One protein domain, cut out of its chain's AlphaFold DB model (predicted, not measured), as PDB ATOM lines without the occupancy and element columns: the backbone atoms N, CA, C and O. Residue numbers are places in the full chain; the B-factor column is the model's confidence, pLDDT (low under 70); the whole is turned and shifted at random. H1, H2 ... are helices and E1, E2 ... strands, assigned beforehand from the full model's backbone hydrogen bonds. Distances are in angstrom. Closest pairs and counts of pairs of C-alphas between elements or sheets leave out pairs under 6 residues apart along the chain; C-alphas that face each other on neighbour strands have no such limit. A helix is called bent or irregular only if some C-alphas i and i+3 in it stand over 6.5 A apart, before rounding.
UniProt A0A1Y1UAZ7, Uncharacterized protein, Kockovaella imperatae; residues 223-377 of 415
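What this domain is: This is residues 223 to 377 of the 415 residues of an uncharacterized protein of Kockovaella imperatae (UniProt A0A1Y1UAZ7). A small twisted four-stranded sheet stands in the middle, between helix H1, which crosses one face with H2, H3 and H5 set round it, and a group of three helices, H4, H6 and H7, beyond the other face. A long stretch with no named element, residues 236 to 252, leads from H1 to H2. The printed part has 155 residues, with seven named helices and four named strands in the order H1 H2 H3 E1 H4 E2 H5 E3 E4 H6 H7. The sheet's order is E2 E1 E3 E4, mixed, and the class is mixed, helices and strands. The whole is compact, with a radius of gyration of the C-alphas of 15.8 A and spans of 50 by 36 by 25 A.

Where its parts are: Find C-alpha 223 at (41.754, -21.110, 24.820); from there H1 runs through residues 223 to 235, 19.4 A. It is only just irregular: C-alphas 223 and 226 are 6.8 A apart. Next come H2, residues 253 to 256, 5.5 A, and H3, residues 263 to 274, 16.6 A. E1, residues 277 to 281, 13.1 A, begins at C-alpha 277, (34.614, -13.481, 12.006). Read on to H4, residues 291 to 301, 15.3 A; E2, 308 to 311, 9.9 A; and H5, 318 to 327, 14.3 A. E3, 337 to 341, 12.8 A, and E4, 344 to 348, 12.3 A, form a hairpin. H6, 350 to 358, 12.2 A, and H7, 361 to 368, 10.6 A, follow; H7 ends at C-alpha 368, (43.402, -18.478, 6.234).

How they stand to each other: Start at the sheet: E2 and E1 are parallel, with N 279 and O 308 2.8 A apart. E1 and E3 are antiparallel, with N 280 and O 338 at 2.8 A, and so are E3 and E4, with N 346 and O 339 at 2.9 A. E1, H4 and E2 make a strand-helix-strand unit, two parallel neighbour strands with a helix between, with a right-handed crossover. H1 is on the sheet at a height of 10.0 A and runs across the strands, at 85 degrees to E2 on the local plane. H1 touches H3, closest at the C-alphas of Leu 227 and Leu 269, 6.8 A, and with residues 228 to 232 alone it touches H2, closest at Tyr 232 and Val 256, C-alphas 5.7 A apart. H5 is not on the sheet but is near H1, with 6 pairs of C-alphas within 10 A. H4 touches H6 at a shallow tilt of 16 degrees, the same way; their closest C-alphas, of His 293 and Val 350, are 6.1 A apart. H6 and H7 only just touch, with 3 pairs of C-alphas within 8 A, and only at the corner, closest at Met 356 and Leu 362, C-alphas 5.1 A apart. Every O i to N i+4 pair is within hydrogen-bond range in H3, H5, H6 and H7; H1 has 8 of 9, H4 6 of 7, and H2 is too short for such a pair.

The domain as a whole: The C-alphas farthest apart are those of Ser 244 and Asp 376, 52.6 A. The printed part has no cut, and its one long link is H1 to H2. Look for pLDDT under 70 at residues 373 to 377; the mean of the printed part is 92.5.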
ATOM      1  N   SER A 223      41.906 -21.187  26.279       90.31
ATOM      2  CA  SER A 223      41.754 -21.110  24.820       90.31
ATOM      3  C   SER A 223      40.309 -21.301  24.350       90.31
ATOM      4  O   SER A 223      39.888 -20.664  23.392       90.31
ATOM      5  N   HIS A 224      39.540 -22.150  25.035       95.19
ATOM      6  CA  HIS A 224      38.158 -22.472  24.663       95.19
ATOM      7  C   HIS A 224      37.139 -21.618  25.400       95.19
ATOM      8  O   HIS A 224      35.960 -21.625  25.061       95.19
ATOM      9  N   GLU A 225      37.577 -20.887  26.415       95.88
ATOM     10  CA  GLU A 225      36.699 -20.078  27.232       95.88
ATOM     11  C   GLU A 225      36.018 -18.969  26.423       95.88
ATOM     12  O   GLU A 225      34.795 -18.835  26.480       95.88
ATOM     13  N   LEU A 226      36.786 -18.222  25.619       96.31
ATOM     14  CA  LEU A 226      36.227 -17.186  24.749       96.31
ATOM     15  C   LEU A 226      35.285 -17.780  23.698       96.31
ATOM     16  O   LEU A 226      34.231 -17.208  23.441       96.31
ATOM     17  N   LEU A 227      35.646 -18.922  23.108       96.06
ATOM     18  CA  LEU A 227      34.830 -19.583  22.088       96.06
ATOM     19  C   LEU A 227      33.512 -20.088  22.669       96.06
ATOM     20  O   LEU A 227      32.459 -19.900  22.066       96.06
ATOM     21  N   ALA A 228      33.555 -20.673  23.866       96.38
ATOM     22  CA  ALA A 228      32.366 -21.164  24.548       96.38
ATOM     23  C   ALA A 228      31.453 -19.991  24.885       96.38
ATOM     24  O   ALA A 228      30.257 -20.032  24.608       96.38
ATOM     25  N   LEU A 229      32.035 -18.920  25.427       96.56
ATOM     26  CA  LEU A 229      31.322 -17.694  25.741       96.56
ATOM     27  C   LEU A 229      30.701 -17.066  24.485       96.56
ATOM     28  O   LEU A 229      29.541 -16.671  24.513       96.56
ATOM     29  N   GLN A 230      31.436 -17.024  23.374       96.19
ATOM     30  CA  GLN A 230      30.941 -16.548  22.085       96.19
ATOM     31  C   GLN A 230      29.762 -17.391  21.594       96.19
ATOM     32  O   GLN A 230      28.701 -16.839  21.320       96.19
ATOM     33  N   SER A 231      29.921 -18.716  21.529       95.50
ATOM     34  CA  SER A 231      28.873 -19.646  21.089       95.50
ATOM     35  C   SER A 231      27.626 -19.532  21.972       95.50
ATOM     36  O   SER A 231      26.514 -19.406  21.464       95.50
ATOM     37  N   TYR A 232      27.799 -19.426  23.293       96.31
ATOM     38  CA  TYR A 232      26.702 -19.190  24.232       96.31
ATOM     39  C   TYR A 232      25.963 -17.880  23.955       96.31
ATOM     40  O   TYR A 232      24.734 -17.871  23.912       96.31
ATOM     41  N   LEU A 233      26.672 -16.772  23.728       95.88
ATOM     42  CA  LEU A 233      26.028 -15.494  23.410       95.88
ATOM     43  C   LEU A 233      25.343 -15.500  22.037       95.88
ATOM     44  O   LEU A 233      24.317 -14.844  21.875       95.88
ATOM     45  N   LEU A 234      25.879 -16.243  21.069       94.75
ATOM     46  CA  LEU A 234      25.302 -16.375  19.728       94.75
ATOM     47  C   LEU A 234      24.120 -17.346  19.672       94.75
ATOM     48  O   LEU A 234      23.271 -17.230  18.790       94.75
ATOM     49  N   GLN A 235      24.027 -18.283  20.615       94.44
ATOM     50  CA  GLN A 235      22.943 -19.259  20.657       94.44
ATOM     51  C   GLN A 235      21.573 -18.605  20.909       94.44
ATOM     52  O   GLN A 235      20.565 -19.093  20.393       94.44
ATOM     53  N   ALA A 236      21.519 -17.522  21.694       91.56
ATOM     54  CA  ALA A 236      20.309 -16.721  21.867       91.56
ATOM     55  C   ALA A 236      20.610 -15.287  22.328       91.56
ATOM     56  O   ALA A 236      21.394 -15.070  23.248       91.56
ATOM     57  N   ASP A 237      19.857 -14.319  21.801       87.56
ATOM     58  CA  ASP A 237      20.004 -12.888  22.123       87.56
ATOM     59  C   ASP A 237      19.833 -12.565  23.621       87.56
ATOM     60  O   ASP A 237      20.399 -11.603  24.139       87.56
ATOM     61  N   ASN A 238      19.042 -13.380  24.328       90.00
ATOM     62  CA  ASN A 238      18.729 -13.208  25.748       90.00
ATOM     63  C   ASN A 238      19.636 -14.016  26.682       90.00
ATOM     64  O   ASN A 238      19.434 -13.959  27.898       90.00
ATOM     65  N   ASN A 239      20.604 -14.766  26.151       95.19
ATOM     66  CA  ASN A 239      21.552 -15.493  26.983       95.19
ATOM     67  C   ASN A 239      22.366 -14.491  27.791       95.19
ATOM     68  O   ASN A 239      22.919 -13.550  27.227       95.19
ATOM     69  N   ARG A 240      22.388 -14.666  29.113       95.81
ATOM     70  CA  ARG A 240      23.030 -13.779  30.087       95.81
ATOM     71  C   ARG A 240      23.773 -14.632  31.091       95.81
ATOM     72  O   ARG A 240      23.219 -15.602  31.604       95.81
ATOM     73  N   LEU A 241      24.999 -14.237  31.393       95.69
ATOM     74  CA  LEU A 241      25.781 -14.874  32.436       95.69
ATOM     75  C   LEU A 241      25.112 -14.633  33.802       95.69
ATOM     76  O   LEU A 241      24.828 -13.479  34.136       95.69
ATOM     77  N   PRO A 242      24.826 -15.684  34.593       93.94
ATOM     78  CA  PRO A 242      24.301 -15.514  35.941       93.94
ATOM     79  C   PRO A 242      25.284 -14.757  36.843       93.94
ATOM     80  O   PRO A 242      26.491 -14.986  36.805       93.94
ATOM     81  N   GLU A 243      24.748 -13.902  37.717       92.12
ATOM     82  CA  GLU A 243      25.528 -13.087  38.667       92.12
ATOM     83  C   GLU A 243      26.310 -13.924  39.693       92.12
ATOM     84  O   GLU A 243      27.229 -13.425  40.333       92.12
ATOM     85  N   SER A 244      25.967 -15.206  39.847       93.25
ATOM     86  CA  SER A 244      26.671 -16.138  40.730       93.25
ATOM     87  C   SER A 244      28.034 -16.592  40.196       93.25
ATOM     88  O   SER A 244      28.759 -17.272  40.921       93.25
ATOM     89  N   ILE A 245      28.366 -16.292  38.937       94.94
ATOM     90  CA  ILE A 245      29.662 -16.648  38.349       94.94
ATOM     91  C   ILE A 245      30.738 -15.744  38.934       94.94
ATOM     92  O   ILE A 245      30.630 -14.523  38.888       94.94
ATOM     93  N   ASP A 246      31.810 -16.361  39.422       95.50
ATOM     94  CA  ASP A 246      33.024 -15.660  39.819       95.50
ATOM     95  C   ASP A 246      33.888 -15.375  38.574       95.50
ATOM     96  O   ASP A 246      34.462 -16.311  38.010       95.50
ATOM     97  N   PRO A 247      34.013 -14.114  38.123       95.44
ATOM     98  CA  PRO A 247      34.710 -13.784  36.880       95.44
ATOM     99  C   PRO A 247      36.234 -13.935  36.988       95.44
ATOM    100  O   PRO A 247      36.931 -13.996  35.970       95.44
ATOM    101  N   LEU A 248      36.765 -14.025  38.213       95.31
ATOM    102  CA  LEU A 248      38.187 -14.255  38.464       95.31
ATOM    103  C   LEU A 248      38.591 -15.717  38.238       95.31
ATOM    104  O   LEU A 248      39.782 -16.008  38.116       95.31
ATOM    105  N   LYS A 249      37.624 -16.637  38.173       95.69
ATOM    106  CA  LYS A 249      37.861 -18.058  37.908       95.69
ATOM    107  C   LYS A 249      37.563 -18.399  36.440       95.69
ATOM    108  O   LYS A 249      36.783 -17.692  35.801       95.69
ATOM    109  N   PRO A 250      38.173 -19.468  35.892       95.62
ATOM    110  CA  PRO A 250      37.786 -19.995  34.588       95.62
ATOM    111  C   PRO A 250      36.301 -20.368  34.572       95.62
ATOM    112  O   PRO A 250      35.809 -20.981  35.524       95.62
ATOM    113  N   LEU A 251      35.605 -20.024  33.490       94.75
ATOM    114  CA  LEU A 251      34.204 -20.354  33.283       94.75
ATOM    115  C   LEU A 251      33.998 -21.868  33.346       94.75
ATOM    116  O   LEU A 251      34.745 -22.671  32.777       94.75
ATOM    117  N   GLU A 252      32.943 -22.258  34.047       94.31
ATOM    118  CA  GLU A 252      32.559 -23.653  34.169       94.31
ATOM    119  C   GLU A 252      31.788 -24.084  32.917       94.31
ATOM    120  O   GLU A 252      30.821 -23.440  32.503       94.31
ATOM    121  N   ALA A 253      32.186 -25.212  32.323       92.88
ATOM    122  CA  ALA A 253      31.631 -25.695  31.058       92.88
ATOM    123  C   ALA A 253      30.108 -25.864  31.095       92.88
ATOM    124  O   ALA A 253      29.413 -25.518  30.146       92.88
ATOM    125  N   HIS A 254      29.579 -26.332  32.227       91.00
ATOM    126  CA  HIS A 254      28.153 -26.594  32.388       91.00
ATOM    127  C   HIS A 254      27.288 -25.329  32.321       91.00
ATOM    128  O   HIS A 254      26.118 -25.416  31.955       91.00
ATOM    129  N   VAL A 255      27.845 -24.170  32.677       91.56
ATOM    130  CA  VAL A 255      27.132 -22.887  32.676       91.56
ATOM    131  C   VAL A 255      26.943 -22.380  31.250       91.56
ATOM    132  O   VAL A 255      25.885 -21.859  30.909       91.56
ATOM    133  N   VAL A 256      27.973 -22.546  30.424       92.81
ATOM    134  CA  VAL A 256      28.064 -21.935  29.095       92.81
ATOM    135  C   VAL A 256      27.624 -22.912  28.002       92.81
ATOM    136  O   VAL A 256      26.863 -22.551  27.115       92.81
ATOM    137  N   LEU A 257      28.048 -24.174  28.085       91.19
ATOM    138  CA  LEU A 257      27.744 -25.206  27.088       91.19
ATOM    139  C   LEU A 257      26.499 -26.037  27.447       91.19
ATOM    140  O   LEU A 257      26.015 -26.812  26.625       91.19
ATOM    141  N   GLY A 258      25.998 -25.942  28.687       85.44
ATOM    142  CA  GLY A 258      24.882 -26.759  29.193       85.44
ATOM    143  C   GLY A 258      25.202 -28.256  29.364       85.44
ATOM    144  O   GLY A 258      24.365 -29.021  29.845       85.44
ATOM    145  N   ALA A 259      26.411 -28.673  28.988       78.06
ATOM    146  CA  ALA A 259      26.938 -30.030  29.064       78.06
ATOM    147  C   ALA A 259      28.383 -30.010  29.602       78.06
ATOM    148  O   ALA A 259      28.952 -28.947  29.853       78.06
ATOM    149  N   GLY A 260      28.969 -31.192  29.822       79.06
ATOM    150  CA  GLY A 260      30.389 -31.313  30.165       79.06
ATOM    151  C   GLY A 260      31.304 -30.815  29.039       79.06
ATOM    152  O   GLY A 260      30.888 -30.743  27.883       79.06
ATOM    153  N   ALA A 261      32.548 -30.475  29.379       84.19
ATOM    154  CA  ALA A 261      33.582 -30.125  28.405       84.19
ATOM    155  C   ALA A 261      34.373 -31.378  28.018       84.19
ATOM    156  O   ALA A 261      35.536 -31.544  28.389       84.19
ATOM    157  N   ASP A 262      33.720 -32.274  27.285       89.88
ATOM    158  CA  ASP A 262      34.399 -33.427  26.704       89.88
ATOM    159  C   ASP A 262      35.247 -32.969  25.503       89.88
ATOM    160  O   ASP A 262      34.861 -32.053  24.771       89.88
ATOM    161  N   ASP A 263      36.383 -33.628  25.251       90.88
ATOM    162  CA  ASP A 263      37.322 -33.264  24.174       90.88
ATOM    163  C   ASP A 263      36.655 -33.143  22.796       90.88
ATOM    164  O   ASP A 263      37.080 -32.361  21.946       90.88
ATOM    165  N   GLN A 264      35.602 -33.927  22.556       92.56
ATOM    166  CA  GLN A 264      34.842 -33.855  21.314       92.56
ATOM    167  C   GLN A 264      34.038 -32.555  21.215       92.56
ATOM    168  O   GLN A 264      34.050 -31.918  20.166       92.56
ATOM    169  N   THR A 265      33.374 -32.142  22.295       91.44
ATOM    170  CA  THR A 265      32.607 -30.891  22.345       91.44
ATOM    171  C   THR A 265      33.520 -29.686  22.161       91.44
ATOM    172  O   THR A 265      33.169 -28.756  21.444       91.44
ATOM    173  N   LEU A 266      34.718 -29.730  22.747       93.88
ATOM    174  CA  LEU A 266      35.731 -28.687  22.586       93.88
ATOM    175  C   LEU A 266      36.213 -28.568  21.130       93.88
ATOM    176  O   LEU A 266      36.223 -27.470  20.585       93.88
ATOM    177  N   LYS A 267      36.490 -29.690  20.453       95.56
ATOM    178  CA  LYS A 267      36.857 -29.693  19.023       95.56
ATOM    179  C   LYS A 267      35.727 -29.238  18.105       95.56
ATOM    180  O   LYS A 267      35.972 -28.613  17.077       95.56
ATOM    181  N   GLU A 268      34.487 -29.592  18.431       94.12
ATOM    182  CA  GLU A 268      33.317 -29.123  17.682       94.12
ATOM    183  C   GLU A 268      33.168 -27.602  17.793       94.12
ATOM    184  O   GLU A 268      32.876 -26.950  16.793       94.12
ATOM    185  N   LEU A 269      33.430 -27.052  18.979       94.06
ATOM    186  CA  LEU A 269      33.408 -25.619  19.249       94.06
ATOM    187  C   LEU A 269      34.545 -24.871  18.533       94.06
ATOM    188  O   LEU A 269      34.300 -23.819  17.949       94.06
ATOM    189  N   GLU A 270      35.766 -25.418  18.525       95.50
ATOM    190  CA  GLU A 270      36.876 -24.868  17.730       95.50
ATOM    191  C   GLU A 270      36.499 -24.809  16.248       95.50
ATOM    192  O   GLU A 270      36.603 -23.756  15.621       95.50
ATOM    193  N   ARG A 271      35.963 -25.907  15.709       95.44
ATOM    194  CA  ARG A 271      35.553 -25.992  14.305       95.44
ATOM    195  C   ARG A 271      34.425 -25.025  13.938       95.44
ATOM    196  O   ARG A 271      34.343 -24.600  12.791       95.44
ATOM    197  N   GLU A 272      33.531 -24.704  14.872       92.12
ATOM    198  CA  GLU A 272      32.462 -23.724  14.639       92.12
ATOM    199  C   GLU A 272      33.030 -22.314  14.422       92.12
ATOM    200  O   GLU A 272      32.583 -21.612  13.520       92.12
ATOM    201  N   GLY A 273      34.051 -21.924  15.191       91.06
ATOM    202  CA  GLY A 273      34.666 -20.595  15.098       91.06
ATOM    203  C   GLY A 273      35.798 -20.454  14.069       91.06
ATOM    204  O   GLY A 273      36.263 -19.337  13.835       91.06
ATOM    205  N   GLU A 274      36.252 -21.550  13.447       94.81
ATOM    206  CA  GLU A 274      37.350 -21.549  12.462       94.81
ATOM    207  C   GLU A 274      37.030 -20.723  11.206       94.81
ATOM    208  O   GLU A 274      37.902 -20.010  10.717       94.81
ATOM    209  N   ASP A 275      35.784 -20.758  10.730       93.94
ATOM    210  CA  ASP A 275      35.368 -20.116   9.472       93.94
ATOM    211  C   ASP A 275      34.647 -18.768   9.688       93.94
ATOM    212  O   ASP A 275      34.100 -18.176   8.750       93.94
ATOM    213  N   GLU A 276      34.608 -18.282  10.930       94.75
ATOM    214  CA  GLU A 276      33.827 -17.111  11.316       94.75
ATOM    215  C   GLU A 276      34.692 -15.905  11.671       94.75
ATOM    216  O   GLU A 276      35.822 -16.002  12.164       94.75
ATOM    217  N   VAL A 277      34.100 -14.728  11.456       97.00
ATOM    218  CA  VAL A 277      34.614 -13.481  12.006       97.00
ATOM    219  C   VAL A 277      33.556 -12.814  12.841       97.00
ATOM    220  O   VAL A 277      32.457 -12.508  12.370       97.00
ATOM    221  N   VAL A 278      33.929 -12.563  14.087       97.56
ATOM    222  CA  VAL A 278      33.040 -12.036  15.109       97.56
ATOM    223  C   VAL A 278      33.604 -10.735  15.651       97.56
ATOM    224  O   VAL A 278      34.796 -10.617  15.928       97.56
ATOM    225  N   ILE A 279      32.741  -9.733  15.787       97.44
ATOM    226  CA  ILE A 279      33.098  -8.397  16.253       97.44
ATOM    227  C   ILE A 279      32.253  -8.064  17.475       97.44
ATOM    228  O   ILE A 279      31.032  -7.914  17.394       97.44
ATOM    229  N   TRP A 280      32.926  -7.893  18.601       97.25
ATOM    230  CA  TRP A 280      32.346  -7.519  19.880       97.25
ATOM    231  C   TRP A 280      32.472  -6.008  20.070       97.25
ATOM    232  O   TRP A 280      33.582  -5.476  20.042       97.25
ATOM    233  N   TYR A 281      31.354  -5.301  20.256       96.19
ATOM    234  CA  TYR A 281      31.338  -3.832  20.272       96.19
ATOM    235  C   TYR A 281      30.450  -3.227  21.367       96.19
ATOM    236  O   TYR A 281      29.523  -3.859  21.873       96.19
ATOM    237  N   GLY A 282      30.688  -1.951  21.684       92.50
ATOM    238  CA  GLY A 282      29.912  -1.196  22.677       92.50
ATOM    239  C   GLY A 282      30.419  -1.348  24.113       92.50
ATOM    240  O   GLY A 282      29.636  -1.360  25.060       92.50
ATOM    241  N   THR A 283      31.732  -1.484  24.283       84.69
ATOM    242  CA  THR A 283      32.416  -1.556  25.589       84.69
ATOM    243  C   THR A 283      32.544  -0.218  26.299       84.69
ATOM    244  O   THR A 283      32.845  -0.139  27.478       84.69
ATOM    245  N   ASP A 284      32.267   0.877  25.616       84.56
ATOM    246  CA  ASP A 284      32.091   2.190  26.225       84.56
ATOM    247  C   ASP A 284      30.679   2.379  26.812       84.56
ATOM    248  O   ASP A 284      30.354   3.453  27.320       84.56
ATOM    249  N   GLY A 285      29.829   1.346  26.740       82.25
ATOM    250  CA  GLY A 285      28.406   1.425  27.062       82.25
ATOM    251  C   GLY A 285      27.586   2.139  25.983       82.25
ATOM    252  O   GLY A 285      26.371   2.277  26.134       82.25
ATOM    253  N   ILE A 286      28.215   2.575  24.888       86.56
ATOM    254  CA  ILE A 286      27.552   3.255  23.782       86.56
ATOM    255  C   ILE A 286      27.169   2.209  22.738       86.56
ATOM    256  O   ILE A 286      27.996   1.470  22.211       86.56
ATOM    257  N   GLY A 287      25.889   2.181  22.368       88.06
ATOM    258  CA  GLY A 287      25.369   1.277  21.340       88.06
ATOM    259  C   GLY A 287      25.726   1.633  19.903       88.06
ATOM    260  O   GLY A 287      24.956   1.350  18.984       88.06
ATOM    261  N   LYS A 288      26.869   2.286  19.678       92.75
ATOM    262  CA  LYS A 288      27.285   2.698  18.341       92.75
ATOM    263  C   LYS A 288      27.852   1.491  17.598       92.75
ATOM    264  O   LYS A 288      28.864   0.921  17.991       92.75
ATOM    265  N   LYS A 289      27.203   1.118  16.494       94.00
ATOM    266  CA  LYS A 289      27.689   0.063  15.597       94.00
ATOM    267  C   LYS A 289      29.083   0.440  15.051       94.00
ATOM    268  O   LYS A 289      29.280   1.603  14.681       94.00
ATOM    269  N   PRO A 290      30.040  -0.503  14.956       95.44
ATOM    270  CA  PRO A 290      31.414  -0.214  14.543       95.44
ATOM    271  C   PRO A 290      31.525  -0.060  13.014       95.44
ATOM    272  O   PRO A 290      32.140  -0.874  12.333       95.44
ATOM    273  N   HIS A 291      30.908   0.987  12.457       95.50
ATOM    274  CA  HIS A 291      30.817   1.216  11.009       95.50
ATOM    275  C   HIS A 291      32.177   1.270  10.302       95.50
ATOM    276  O   HIS A 291      32.298   0.738   9.206       95.50
ATOM    277  N   GLU A 292      33.189   1.869  10.926       95.69
ATOM    278  CA  GLU A 292      34.532   2.010  10.343       95.69
ATOM    279  C   GLU A 292      35.242   0.653  10.224       95.69
ATOM    280  O   GLU A 292      35.768   0.317   9.166       95.69
ATOM    281  N   HIS A 293      35.152  -0.189  11.259       95.88
ATOM    282  CA  HIS A 293      35.685  -1.554  11.230       95.88
ATOM    283  C   HIS A 293      34.965  -2.406  10.172       95.88
ATOM    284  O   HIS A 293      35.593  -3.143   9.415       95.88
ATOM    285  N   LEU A 294      33.641  -2.261  10.070       96.06
ATOM    286  CA  LEU A 294      32.842  -2.939   9.050       96.06
ATOM    287  C   LEU A 294      33.200  -2.492   7.632       96.06
ATOM    288  O   LEU A 294      33.323  -3.338   6.750       96.06
ATOM    289  N   ALA A 295      33.390  -1.190   7.419       95.31
ATOM    290  CA  ALA A 295      33.797  -0.645   6.131       95.31
ATOM    291  C   ALA A 295      35.163  -1.202   5.709       95.31
ATOM    292  O   ALA A 295      35.302  -1.683   4.586       95.31
ATOM    293  N   LEU A 296      36.135  -1.225   6.627       94.56
ATOM    294  CA  LEU A 296      37.467  -1.785   6.384       94.56
ATOM    295  C   LEU A 296      37.423  -3.268   6.019       94.56
ATOM    296  O   LEU A 296      38.068  -3.669   5.052       94.56
ATOM    297  N   LEU A 297      36.642  -4.073   6.742       94.50
ATOM    298  CA  LEU A 297      36.476  -5.482   6.397       94.50
ATOM    299  C   LEU A 297      35.787  -5.625   5.035       94.50
ATOM    300  O   LEU A 297      36.315  -6.324   4.176       94.50
ATOM    301  N   SER A 298      34.670  -4.929   4.799       92.69
ATOM    302  CA  SER A 298      33.921  -5.002   3.532       92.69
ATOM    303  C   SER A 298      34.745  -4.573   2.313       92.69
ATOM    304  O   SER A 298      34.542  -5.085   1.216       92.69
ATOM    305  N   ALA A 299      35.719  -3.677   2.500       91.06
ATOM    306  CA  ALA A 299      36.642  -3.273   1.448       91.06
ATOM    307  C   ALA A 299      37.602  -4.400   1.024       91.06
ATOM    308  O   ALA A 299      38.123  -4.346  -0.086       91.06
ATOM    309  N   LEU A 300      37.839  -5.399   1.883       89.50
ATOM    310  CA  LEU A 300      38.716  -6.542   1.604       89.50
ATOM    311  C   LEU A 300      37.964  -7.744   1.017       89.50
ATOM    312  O   LEU A 300      38.477  -8.389   0.111       89.50
ATOM    313  N   HIS A 301      36.762  -8.054   1.516       84.94
ATOM    314  CA  HIS A 301      36.020  -9.267   1.124       84.94
ATOM    315  C   HIS A 301      34.747  -9.007   0.299       84.94
ATOM    316  O   HIS A 301      34.066  -9.951  -0.099       84.94
ATOM    317  N   GLY A 302      34.402  -7.745   0.033       83.00
ATOM    318  CA  GLY A 302      33.163  -7.375  -0.649       83.00
ATOM    319  C   GLY A 302      31.935  -7.398   0.269       83.00
ATOM    320  O   GLY A 302      32.042  -7.387   1.491       83.00
ATOM    321  N   SER A 303      30.739  -7.383  -0.324       80.50
ATOM    322  CA  SER A 303      29.457  -7.304   0.399       80.50
ATOM    323  C   SER A 303      28.785  -8.657   0.656       80.50
ATOM    324  O   SER A 303      27.726  -8.700   1.284       80.50
ATOM    325  N   GLU A 304      29.356  -9.753   0.150       83.44
ATOM    326  CA  GLU A 304      28.717 -11.073   0.170       83.44
ATOM    327  C   GLU A 304      28.710 -11.720   1.553       83.44
ATOM    328  O   GLU A 304      27.755 -12.405   1.916       83.44
ATOM    329  N   ARG A 305      29.777 -11.511   2.326       87.81
ATOM    330  CA  ARG A 305      29.887 -12.007   3.695       87.81
ATOM    331  C   ARG A 305      29.780 -10.832   4.656       87.81
ATOM    332  O   ARG A 305      30.134  -9.709   4.323       87.81
ATOM    333  N   GLN A 306      29.223 -11.074   5.835       93.44
ATOM    334  CA  GLN A 306      29.135 -10.070   6.890       93.44
ATOM    335  C   GLN A 306      29.659 -10.688   8.182       93.44
ATOM    336  O   GLN A 306      29.337 -11.845   8.454       93.44
ATOM    337  N   PRO A 307      30.465  -9.957   8.967       96.50
ATOM    338  CA  PRO A 307      30.883 -10.433  10.276       96.50
ATOM    339  C   PRO A 307      29.685 -10.557  11.211       96.50
ATOM    340  O   PRO A 307      28.759  -9.737  11.179       96.50
ATOM    341  N   THR A 308      29.758 -11.531  12.105       97.00
ATOM    342  CA  THR A 308      28.816 -11.672  13.210       97.00
ATOM    343  C   THR A 308      29.093 -10.578  14.234       97.00
ATOM    344  O   THR A 308      30.236 -10.339  14.623       97.00
ATOM    345  N   LEU A 309      28.054  -9.869  14.665       97.00
ATOM    346  CA  LEU A 309      28.185  -8.736  15.576       97.00
ATOM    347  C   LEU A 309      27.620  -9.090  16.947       97.00
ATOM    348  O   LEU A 309      26.440  -9.409  17.054       97.00
ATOM    349  N   ILE A 310      28.441  -8.962  17.988       96.62
ATOM    350  CA  ILE A 310      28.031  -9.177  19.377       96.62
ATOM    351  C   ILE A 310      27.984  -7.819  20.093       96.62
ATOM    352  O   ILE A 310      29.032  -7.245  20.410       96.62
ATOM    353  N   PRO A 311      26.784  -7.258  20.334       95.56
ATOM    354  CA  PRO A 311      26.643  -6.045  21.123       95.56
ATOM    355  C   PRO A 311      26.871  -6.356  22.600       95.56
ATOM    356  O   PRO A 311      26.165  -7.160  23.205       95.56
ATOM    357  N   VAL A 312      27.844  -5.678  23.195       94.38
ATOM    358  CA  VAL A 312      28.147  -5.787  24.625       94.38
ATOM    359  C   VAL A 312      27.430  -4.693  25.426       94.38
ATOM    360  O   VAL A 312      27.066  -4.890  26.585       94.38
ATOM    361  N   HIS A 313      27.153  -3.555  24.788       92.56
ATOM    362  CA  HIS A 313      26.388  -2.460  25.378       92.56
ATOM    363  C   HIS A 313      24.964  -2.890  25.764       92.56
ATOM    364  O   HIS A 313      24.313  -3.669  25.070       92.56
ATOM    365  N   GLY A 314      24.449  -2.339  26.865       90.81
ATOM    366  CA  GLY A 314      23.063  -2.552  27.301       90.81
ATOM    367  C   GLY A 314      22.765  -3.941  27.874       90.81
ATOM    368  O   GLY A 314      21.637  -4.189  28.303       90.81
ATOM    369  N   ARG A 315      23.753  -4.838  27.923       94.50
ATOM    370  CA  ARG A 315      23.616  -6.136  28.577       94.50
ATOM    371  C   ARG A 315      23.660  -5.989  30.100       94.50
ATOM    372  O   ARG A 315      24.433  -5.194  30.627       94.50
ATOM    373  N   SER A 316      22.851  -6.768  30.821       95.38
ATOM    374  CA  SER A 316      22.837  -6.727  32.294       95.38
ATOM    375  C   SER A 316      24.068  -7.383  32.917       95.38
ATOM    376  O   SER A 316      24.510  -6.974  33.981       95.38
ATOM    377  N   ASP A 317      24.646  -8.373  32.236       95.94
ATOM    378  CA  ASP A 317      25.863  -9.090  32.628       95.94
ATOM    379  C   ASP A 317      27.149  -8.402  32.139       95.94
ATOM    380  O   ASP A 317      28.232  -8.979  32.218       95.94
ATOM    381  N   TYR A 318      27.047  -7.157  31.659       94.44
ATOM    382  CA  TYR A 318      28.158  -6.380  31.110       94.44
ATOM    383  C   TYR A 318      29.390  -6.364  32.030       94.44
ATOM    384  O   TYR A 318      30.507  -6.588  31.573       94.44
ATOM    385  N   PHE A 319      29.193  -6.140  33.332       94.06
ATOM    386  CA  PHE A 319      30.294  -6.057  34.294       94.06
ATOM    387  C   PHE A 319      31.048  -7.389  34.440       94.06
ATOM    388  O   PHE A 319      32.273  -7.410  34.343       94.06
ATOM    389  N   VAL A 320      30.315  -8.497  34.598       95.88
ATOM    390  CA  VAL A 320      30.885  -9.853  34.693       95.88
ATOM    391  C   VAL A 320      31.623 -10.200  33.401       95.88
ATOM    392  O   VAL A 320      32.759 -10.672  33.436       95.88
ATOM    393  N   LEU A 321      31.011  -9.889  32.256       95.50
ATOM    394  CA  LEU A 321      31.587 -10.129  30.939       95.50
ATOM    395  C   LEU A 321      32.919  -9.390  30.748       95.50
ATOM    396  O   LEU A 321      33.895  -9.994  30.309       95.50
ATOM    397  N   MET A 322      32.994  -8.107  31.117       94.56
ATOM    398  CA  MET A 322      34.239  -7.332  31.028       94.56
ATOM    399  C   MET A 322      35.329  -7.876  31.949       94.56
ATOM    400  O   MET A 322      36.494  -7.898  31.562       94.56
ATOM    401  N   GLN A 323      34.981  -8.348  33.146       95.44
ATOM    402  CA  GLN A 323      35.961  -8.949  34.053       95.44
ATOM    403  C   GLN A 323      36.525 -10.269  33.508       95.44
ATOM    404  O   GLN A 323      37.729 -10.496  33.616       95.44
ATOM    405  N   ILE A 324      35.693 -11.094  32.861       95.75
ATOM    406  CA  ILE A 324      36.146 -12.316  32.179       95.75
ATOM    407  C   ILE A 324      37.085 -11.968  31.019       95.75
ATOM    408  O   ILE A 324      38.167 -12.540  30.916       95.75
ATOM    409  N   LEU A 325      36.720 -10.996  30.174       95.25
ATOM    410  CA  LEU A 325      37.574 -10.569  29.060       95.25
ATOM    411  C   LEU A 325      38.900  -9.966  29.536       95.25
ATOM    412  O   LEU A 325      39.943 -10.268  28.963       95.25
ATOM    413  N   ASN A 326      38.884  -9.184  30.618       95.25
ATOM    414  CA  ASN A 326      40.104  -8.665  31.236       95.25
ATOM    415  C   ASN A 326      41.009  -9.793  31.743       95.25
ATOM    416  O   ASN A 326      42.221  -9.709  31.580       95.25
ATOM    417  N   ARG A 327      40.441 -10.857  32.328       95.81
ATOM    418  CA  ARG A 327      41.216 -12.031  32.760       95.81
ATOM    419  C   ARG A 327      41.835 -12.794  31.585       95.81
ATOM    420  O   ARG A 327      42.882 -13.405  31.755       95.81
ATOM    421  N   LEU A 328      41.193 -12.778  30.420       95.44
ATOM    422  CA  LEU A 328      41.696 -13.399  29.190       95.44
ATOM    423  C   LEU A 328      42.711 -12.522  28.433       95.44
ATOM    424  O   LEU A 328      43.024 -12.831  27.287       95.44
ATOM    425  N   ASP A 329      43.195 -11.429  29.034       95.62
ATOM    426  CA  ASP A 329      44.059 -10.423  28.396       95.62
ATOM    427  C   ASP A 329      43.426  -9.764  27.151       95.62
ATOM    428  O   ASP A 329      44.107  -9.246  26.265       95.62
ATOM    429  N   LEU A 330      42.091  -9.743  27.093       95.19
ATOM    430  CA  LEU A 330      41.286  -9.126  26.032       95.19
ATOM    431  C   LEU A 330      40.570  -7.879  26.553       95.19
ATOM    432  O   LEU A 330      39.404  -7.629  26.235       95.19
ATOM    433  N   ALA A 331      41.275  -7.100  27.374       92.00
ATOM    434  CA  ALA A 331      40.755  -5.866  27.935       92.00
ATOM    435  C   ALA A 331      40.383  -4.886  26.816       92.00
ATOM    436  O   ALA A 331      41.217  -4.456  26.016       92.00
ATOM    437  N   MET A 332      39.098  -4.552  26.750       88.38
ATOM    438  CA  MET A 332      38.561  -3.608  25.784       88.38
ATOM    439  C   MET A 332      38.401  -2.242  26.445       88.38
ATOM    440  O   MET A 332      37.406  -1.976  27.119       88.38
ATOM    441  N   ASP A 333      39.378  -1.363  26.234       88.06
ATOM    442  CA  ASP A 333      39.267   0.038  26.636       88.06
ATOM    443  C   ASP A 333      38.235   0.800  25.784       88.06
ATOM    444  O   ASP A 333      37.712   0.317  24.774       88.06
ATOM    445  N   ARG A 334      37.932   2.038  26.193       85.12
ATOM    446  CA  ARG A 334      36.929   2.890  25.540       85.12
ATOM    447  C   ARG A 334      37.220   3.073  24.050       85.12
ATOM    448  O   ARG A 334      38.271   3.585  23.675       85.12
ATOM    449  N   GLY A 335      36.238   2.725  23.221       83.06
ATOM    450  CA  GLY A 335      36.318   2.857  21.765       83.06
ATOM    451  C   GLY A 335      37.104   1.743  21.067       83.06
ATOM    452  O   GLY A 335      37.226   1.788  19.844       83.06
ATOM    453  N   LEU A 336      37.609   0.752  21.807       92.94
ATOM    454  CA  LEU A 336      38.192  -0.457  21.234       92.94
ATOM    455  C   LEU A 336      37.115  -1.507  20.970       92.94
ATOM    456  O   LEU A 336      36.079  -1.563  21.635       92.94
ATOM    457  N   VAL A 337      37.388  -2.351  19.986       95.88
ATOM    458  CA  VAL A 337      36.515  -3.434  19.545       95.88
ATOM    459  C   VAL A 337      37.321  -4.728  19.595       95.88
ATOM    460  O   VAL A 337      38.480  -4.755  19.176       95.88
ATOM    461  N   LEU A 338      36.732  -5.808  20.107       97.12
ATOM    462  CA  LEU A 338      37.348  -7.133  20.054       97.12
ATOM    463  C   LEU A 338      36.934  -7.808  18.748       97.12
ATOM    464  O   LEU A 338      35.748  -8.006  18.482       97.12
ATOM    465  N   VAL A 339      37.927  -8.143  17.932       97.38
ATOM    466  CA  VAL A 339      37.745  -8.831  16.658       97.38
ATOM    467  C   VAL A 339      38.304 -10.240  16.803       97.38
ATOM    468  O   VAL A 339      39.434 -10.428  17.251       97.38
ATOM    469  N   VAL A 340      37.510 -11.237  16.437       97.56
ATOM    470  CA  VAL A 340      37.891 -12.650  16.443       97.56
ATOM    471  C   VAL A 340      37.843 -13.138  15.004       97.56
ATOM    472  O   VAL A 340      36.791 -13.052  14.380       97.56
ATOM    473  N   ILE A 341      38.974 -13.605  14.469       97.19
ATOM    474  CA  ILE A 341      39.077 -14.168  13.110       97.19
ATOM    475  C   ILE A 341      39.651 -15.577  13.235       97.19
ATOM    476  O   ILE A 341      40.798 -15.711  13.666       97.19
ATOM    477  N   GLY A 342      38.877 -16.610  12.895       95.00
ATOM    478  CA  GLY A 342      39.343 -18.005  12.933       95.00
ATOM    479  C   GLY A 342      39.937 -18.400  14.283       95.00
ATOM    480  O   GLY A 342      41.109 -18.773  14.369       95.00
ATOM    481  N   ASN A 343      39.165 -18.215  15.355       95.50
ATOM    482  CA  ASN A 343      39.572 -18.451  16.749       95.50
ATOM    483  C   ASN A 343      40.764 -17.620  17.264       95.50
ATOM    484  O   ASN A 343      41.263 -17.883  18.358       95.50
ATOM    485  N   LYS A 344      41.227 -16.601  16.526       96.81
ATOM    486  CA  LYS A 344      42.307 -15.702  16.966       96.81
ATOM    487  C   LYS A 344      41.731 -14.349  17.386       96.81
ATOM    488  O   LYS A 344      41.464 -13.513  16.516       96.81
ATOM    489  N   PRO A 345      41.519 -14.119  18.694       96.94
ATOM    490  CA  PRO A 345      41.052 -12.835  19.189       96.94
ATOM    491  C   PRO A 345      42.171 -11.795  19.177       96.94
ATOM    492  O   PRO A 345      43.312 -12.076  19.544       96.94
ATOM    493  N   PHE A 346      41.836 -10.566  18.806       96.62
ATOM    494  CA  PHE A 346      42.689  -9.408  19.023       96.62
ATOM    495  C   PHE A 346      41.843  -8.160  19.270       96.62
ATOM    496  O   PHE A 346      40.805  -7.935  18.647       96.62
ATOM    497  N   VAL A 347      42.309  -7.316  20.187       96.88
ATOM    498  CA  VAL A 347      41.692  -6.015  20.446       96.88
ATOM    499  C   VAL A 347      42.203  -5.017  19.411       96.88
ATOM    500  O   VAL A 347      43.422  -4.875  19.218       96.88
ATOM    501  N   ALA A 348      41.280  -4.342  18.734       95.12
ATOM    502  CA  ALA A 348      41.576  -3.437  17.639       95.12
ATOM    503  C   ALA A 348      40.914  -2.067  17.807       95.12
ATOM    504  O   ALA A 348      39.786  -1.932  18.276       95.12
ATOM    505  N   ASN A 349      41.658  -1.051  17.375       95.44
ATOM    506  CA  ASN A 349      41.128   0.243  16.973       95.44
ATOM    507  C   ASN A 349      41.175   0.307  15.437       95.44
ATOM    508  O   ASN A 349      41.904  -0.463  14.806       95.44
ATOM    509  N   VAL A 350      40.484   1.273  14.850       95.31
ATOM    510  CA  VAL A 350      40.460   1.560  13.412       95.31
ATOM    511  C   VAL A 350      41.880   1.692  12.864       95.31
ATOM    512  O   VAL A 350      42.245   0.948  11.961       95.31
ATOM    513  N   ASN A 351      42.729   2.504  13.506       96.75
ATOM    514  CA  ASN A 351      44.133   2.678  13.106       96.75
ATOM    515  C   ASN A 351      44.922   1.358  13.117       96.75
ATOM    516  O   ASN A 351      45.717   1.100  12.220       96.75
ATOM    517  N   LYS A 352      44.690   0.500  14.121       96.62
ATOM    518  CA  LYS A 352      45.374  -0.797  14.234       96.62
ATOM    519  C   LYS A 352      44.896  -1.766  13.153       96.62
ATOM    520  O   LYS A 352      45.702  -2.501  12.595       96.62
ATOM    521  N   MET A 353      43.603  -1.760  12.822       96.50
ATOM    522  CA  MET A 353      43.104  -2.530  11.681       96.50
ATOM    523  C   MET A 353      43.661  -2.019  10.349       96.50
ATOM    524  O   MET A 353      43.985  -2.833   9.489       96.50
ATOM    525  N   GLU A 354      43.793  -0.705  10.172       96.75
ATOM    526  CA  GLU A 354      44.420  -0.119   8.983       96.75
ATOM    527  C   GLU A 354      45.904  -0.476   8.877       96.75
ATOM    528  O   GLU A 354      46.372  -0.807   7.792       96.75
ATOM    529  N   GLU A 355      46.634  -0.502   9.991       97.75
ATOM    530  CA  GLU A 355      48.024  -0.965  10.042       97.75
ATOM    531  C   GLU A 355      48.139  -2.459   9.695       97.75
ATOM    532  O   GLU A 355      48.972  -2.862   8.877       97.75
ATOM    533  N   MET A 356      47.260  -3.300  10.247       97.38
ATOM    534  CA  MET A 356      47.204  -4.728   9.906       97.38
ATOM    535  C   MET A 356      46.817  -4.961   8.442       97.38
ATOM    536  O   MET A 356      47.269  -5.929   7.828       97.38
ATOM    537  N   ARG A 357      45.997  -4.076   7.870       95.44
ATOM    538  CA  ARG A 357      45.684  -4.067   6.441       95.44
ATOM    539  C   ARG A 357      46.903  -3.654   5.617       95.44
ATOM    540  O   ARG A 357      47.265  -4.372   4.695       95.44
ATOM    541  N   GLY A 358      47.567  -2.554   5.968       96.50
ATOM    542  CA  GLY A 358      48.747  -2.048   5.257       96.50
ATOM    543  C   GLY A 358      49.943  -3.004   5.294       96.50
ATOM    544  O   GLY A 358      50.707  -3.073   4.337       96.50
ATOM    545  N   SER A 359      50.077  -3.790   6.365       97.25
ATOM    546  CA  SER A 359      51.083  -4.856   6.486       97.25
ATOM    547  C   SER A 359      50.691  -6.174   5.798       97.25
ATOM    548  O   SER A 359      51.512  -7.091   5.723       97.25
ATOM    549  N   GLY A 360      49.446  -6.312   5.330       96.38
ATOM    550  CA  GLY A 360      48.906  -7.554   4.766       96.38
ATOM    551  C   GLY A 360      48.668  -8.668   5.798       96.38
ATOM    552  O   GLY A 360      48.317  -9.788   5.428       96.38
ATOM    553  N   GLN A 361      48.851  -8.408   7.098       97.12
ATOM    554  CA  GLN A 361      48.571  -9.394   8.146       97.12
ATOM    555  C   GLN A 361      47.073  -9.696   8.236       97.12
ATOM    556  O   GLN A 361      46.695 -10.858   8.377       97.12
ATOM    557  N   LEU A 362      46.228  -8.665   8.126       96.00
ATOM    558  CA  LEU A 362      44.777  -8.828   8.142       96.00
ATOM    559  C   LEU A 362      44.329  -9.696   6.965       96.00
ATOM    560  O   LEU A 362      43.597 -10.652   7.168       96.00
ATOM    561  N   GLU A 363      44.837  -9.427   5.762       94.56
ATOM    562  CA  GLU A 363      44.520 -10.221   4.571       94.56
ATOM    563  C   GLU A 363      44.902 -11.690   4.752       94.56
ATOM    564  O   GLU A 363      44.064 -12.555   4.540       94.56
ATOM    565  N   LYS A 364      46.105 -11.984   5.263       95.75
ATOM    566  CA  LYS A 364      46.526 -13.363   5.570       95.75
ATOM    567  C   LYS A 364      45.611 -14.058   6.580       95.75
ATOM    568  O   LYS A 364      45.357 -15.252   6.454       95.75
ATOM    569  N   MET A 365      45.130 -13.337   7.593       96.06
ATOM    570  CA  MET A 365      44.197 -13.897   8.576       96.06
ATOM    571  C   MET A 365      42.836 -14.206   7.942       96.06
ATOM    572  O   MET A 365      42.313 -15.294   8.154       96.06
ATOM    573  N   LEU A 366      42.292 -13.288   7.136       94.94
ATOM    574  CA  LEU A 366      41.013 -13.476   6.437       94.94
ATOM    575  C   LEU A 366      41.109 -14.550   5.334       94.94
ATOM    576  O   LEU A 366      40.142 -15.265   5.084       94.94
ATOM    577  N   ASP A 367      42.261 -14.681   4.680       93.94
ATOM    578  CA  ASP A 367      42.536 -15.720   3.683       93.94
ATOM    579  C   ASP A 367      42.632 -17.107   4.333       93.94
ATOM    580  O   ASP A 367      42.049 -18.070   3.844       93.94
ATOM    581  N   SER A 368      43.258 -17.202   5.516       94.88
ATOM    582  CA  SER A 368      43.402 -18.478   6.234       94.88
ATOM    583  C   SER A 368      42.076 -19.148   6.614       94.88
ATOM    584  O   SER A 368      42.038 -20.365   6.764       94.88
ATOM    585  N   ILE A 369      41.000 -18.366   6.723       94.06
ATOM    586  CA  ILE A 369      39.636 -18.838   7.014       94.06
ATOM    587  C   ILE A 369      38.757 -18.908   5.745       94.06
ATOM    588  O   ILE A 369      37.540 -19.067   5.817       94.06
ATOM    589  N   GLY A 370      39.345 -18.706   4.559       90.25
ATOM    590  CA  GLY A 370      38.630 -18.710   3.278       90.25
ATOM    591  C   GLY A 370      37.593 -17.590   3.140       90.25
ATOM    592  O   GLY A 370      36.565 -17.768   2.473       90.25
ATOM    593  N   TRP A 371      37.811 -16.453   3.809       88.56
ATOM    594  CA  TRP A 371      36.902 -15.304   3.760       88.56
ATOM    595  C   TRP A 371      37.204 -14.373   2.592       88.56
ATOM    596  O   TRP A 371      36.284 -13.767   2.042       88.56
ATOM    597  N   ILE A 372      38.471 -14.296   2.178       84.00
ATOM    598  CA  ILE A 372      38.849 -13.634   0.931       84.00
ATOM    599  C   ILE A 372      38.501 -14.573  -0.218       84.00
ATOM    600  O   ILE A 372      39.097 -15.632  -0.398       84.00
ATOM    601  N   ARG A 373      37.517 -14.176  -1.023       67.88
ATOM    602  CA  ARG A 373      37.311 -14.803  -2.324       67.88
ATOM    603  C   ARG A 373      38.340 -14.235  -3.281       67.88
ATOM    604  O   ARG A 373      38.277 -13.059  -3.634       67.88
ATOM    605  N   HIS A 374      39.244 -15.082  -3.753       68.31
ATOM    606  CA  HIS A 374      39.965 -14.798  -4.982       68.31
ATOM    607  C   HIS A 374      38.946 -14.814  -6.123       68.31
ATOM    608  O   HIS A 374      38.678 -15.856  -6.722       68.31
ATOM    609  N   LEU A 375      38.336 -13.653  -6.383       60.81
ATOM    610  CA  LEU A 375      37.414 -13.433  -7.500       60.81
ATOM    611  C   LEU A 375      38.025 -13.936  -8.810       60.81
ATOM    612  O   LEU A 375      37.315 -14.500  -9.635       60.81
ATOM    613  N   ASP A 376      39.346 -13.830  -8.946       60.06
ATOM    614  CA  ASP A 376      40.085 -14.332 -10.099       60.06
ATOM    615  C   ASP A 376      40.046 -15.860 -10.202       60.06
ATOM    616  O   ASP A 376      39.854 -16.380 -11.292       60.06
ATOM    617  N   ALA A 377      40.132 -16.599  -9.092       64.69
ATOM    618  CA  ALA A 377      40.110 -18.061  -9.114       64.69
ATOM    619  C   ALA A 377      38.712 -18.612  -9.432       64.69
ATOM    620  O   ALA A 377      38.579 -19.519 -10.253       64.69
TER     621      ALA A 377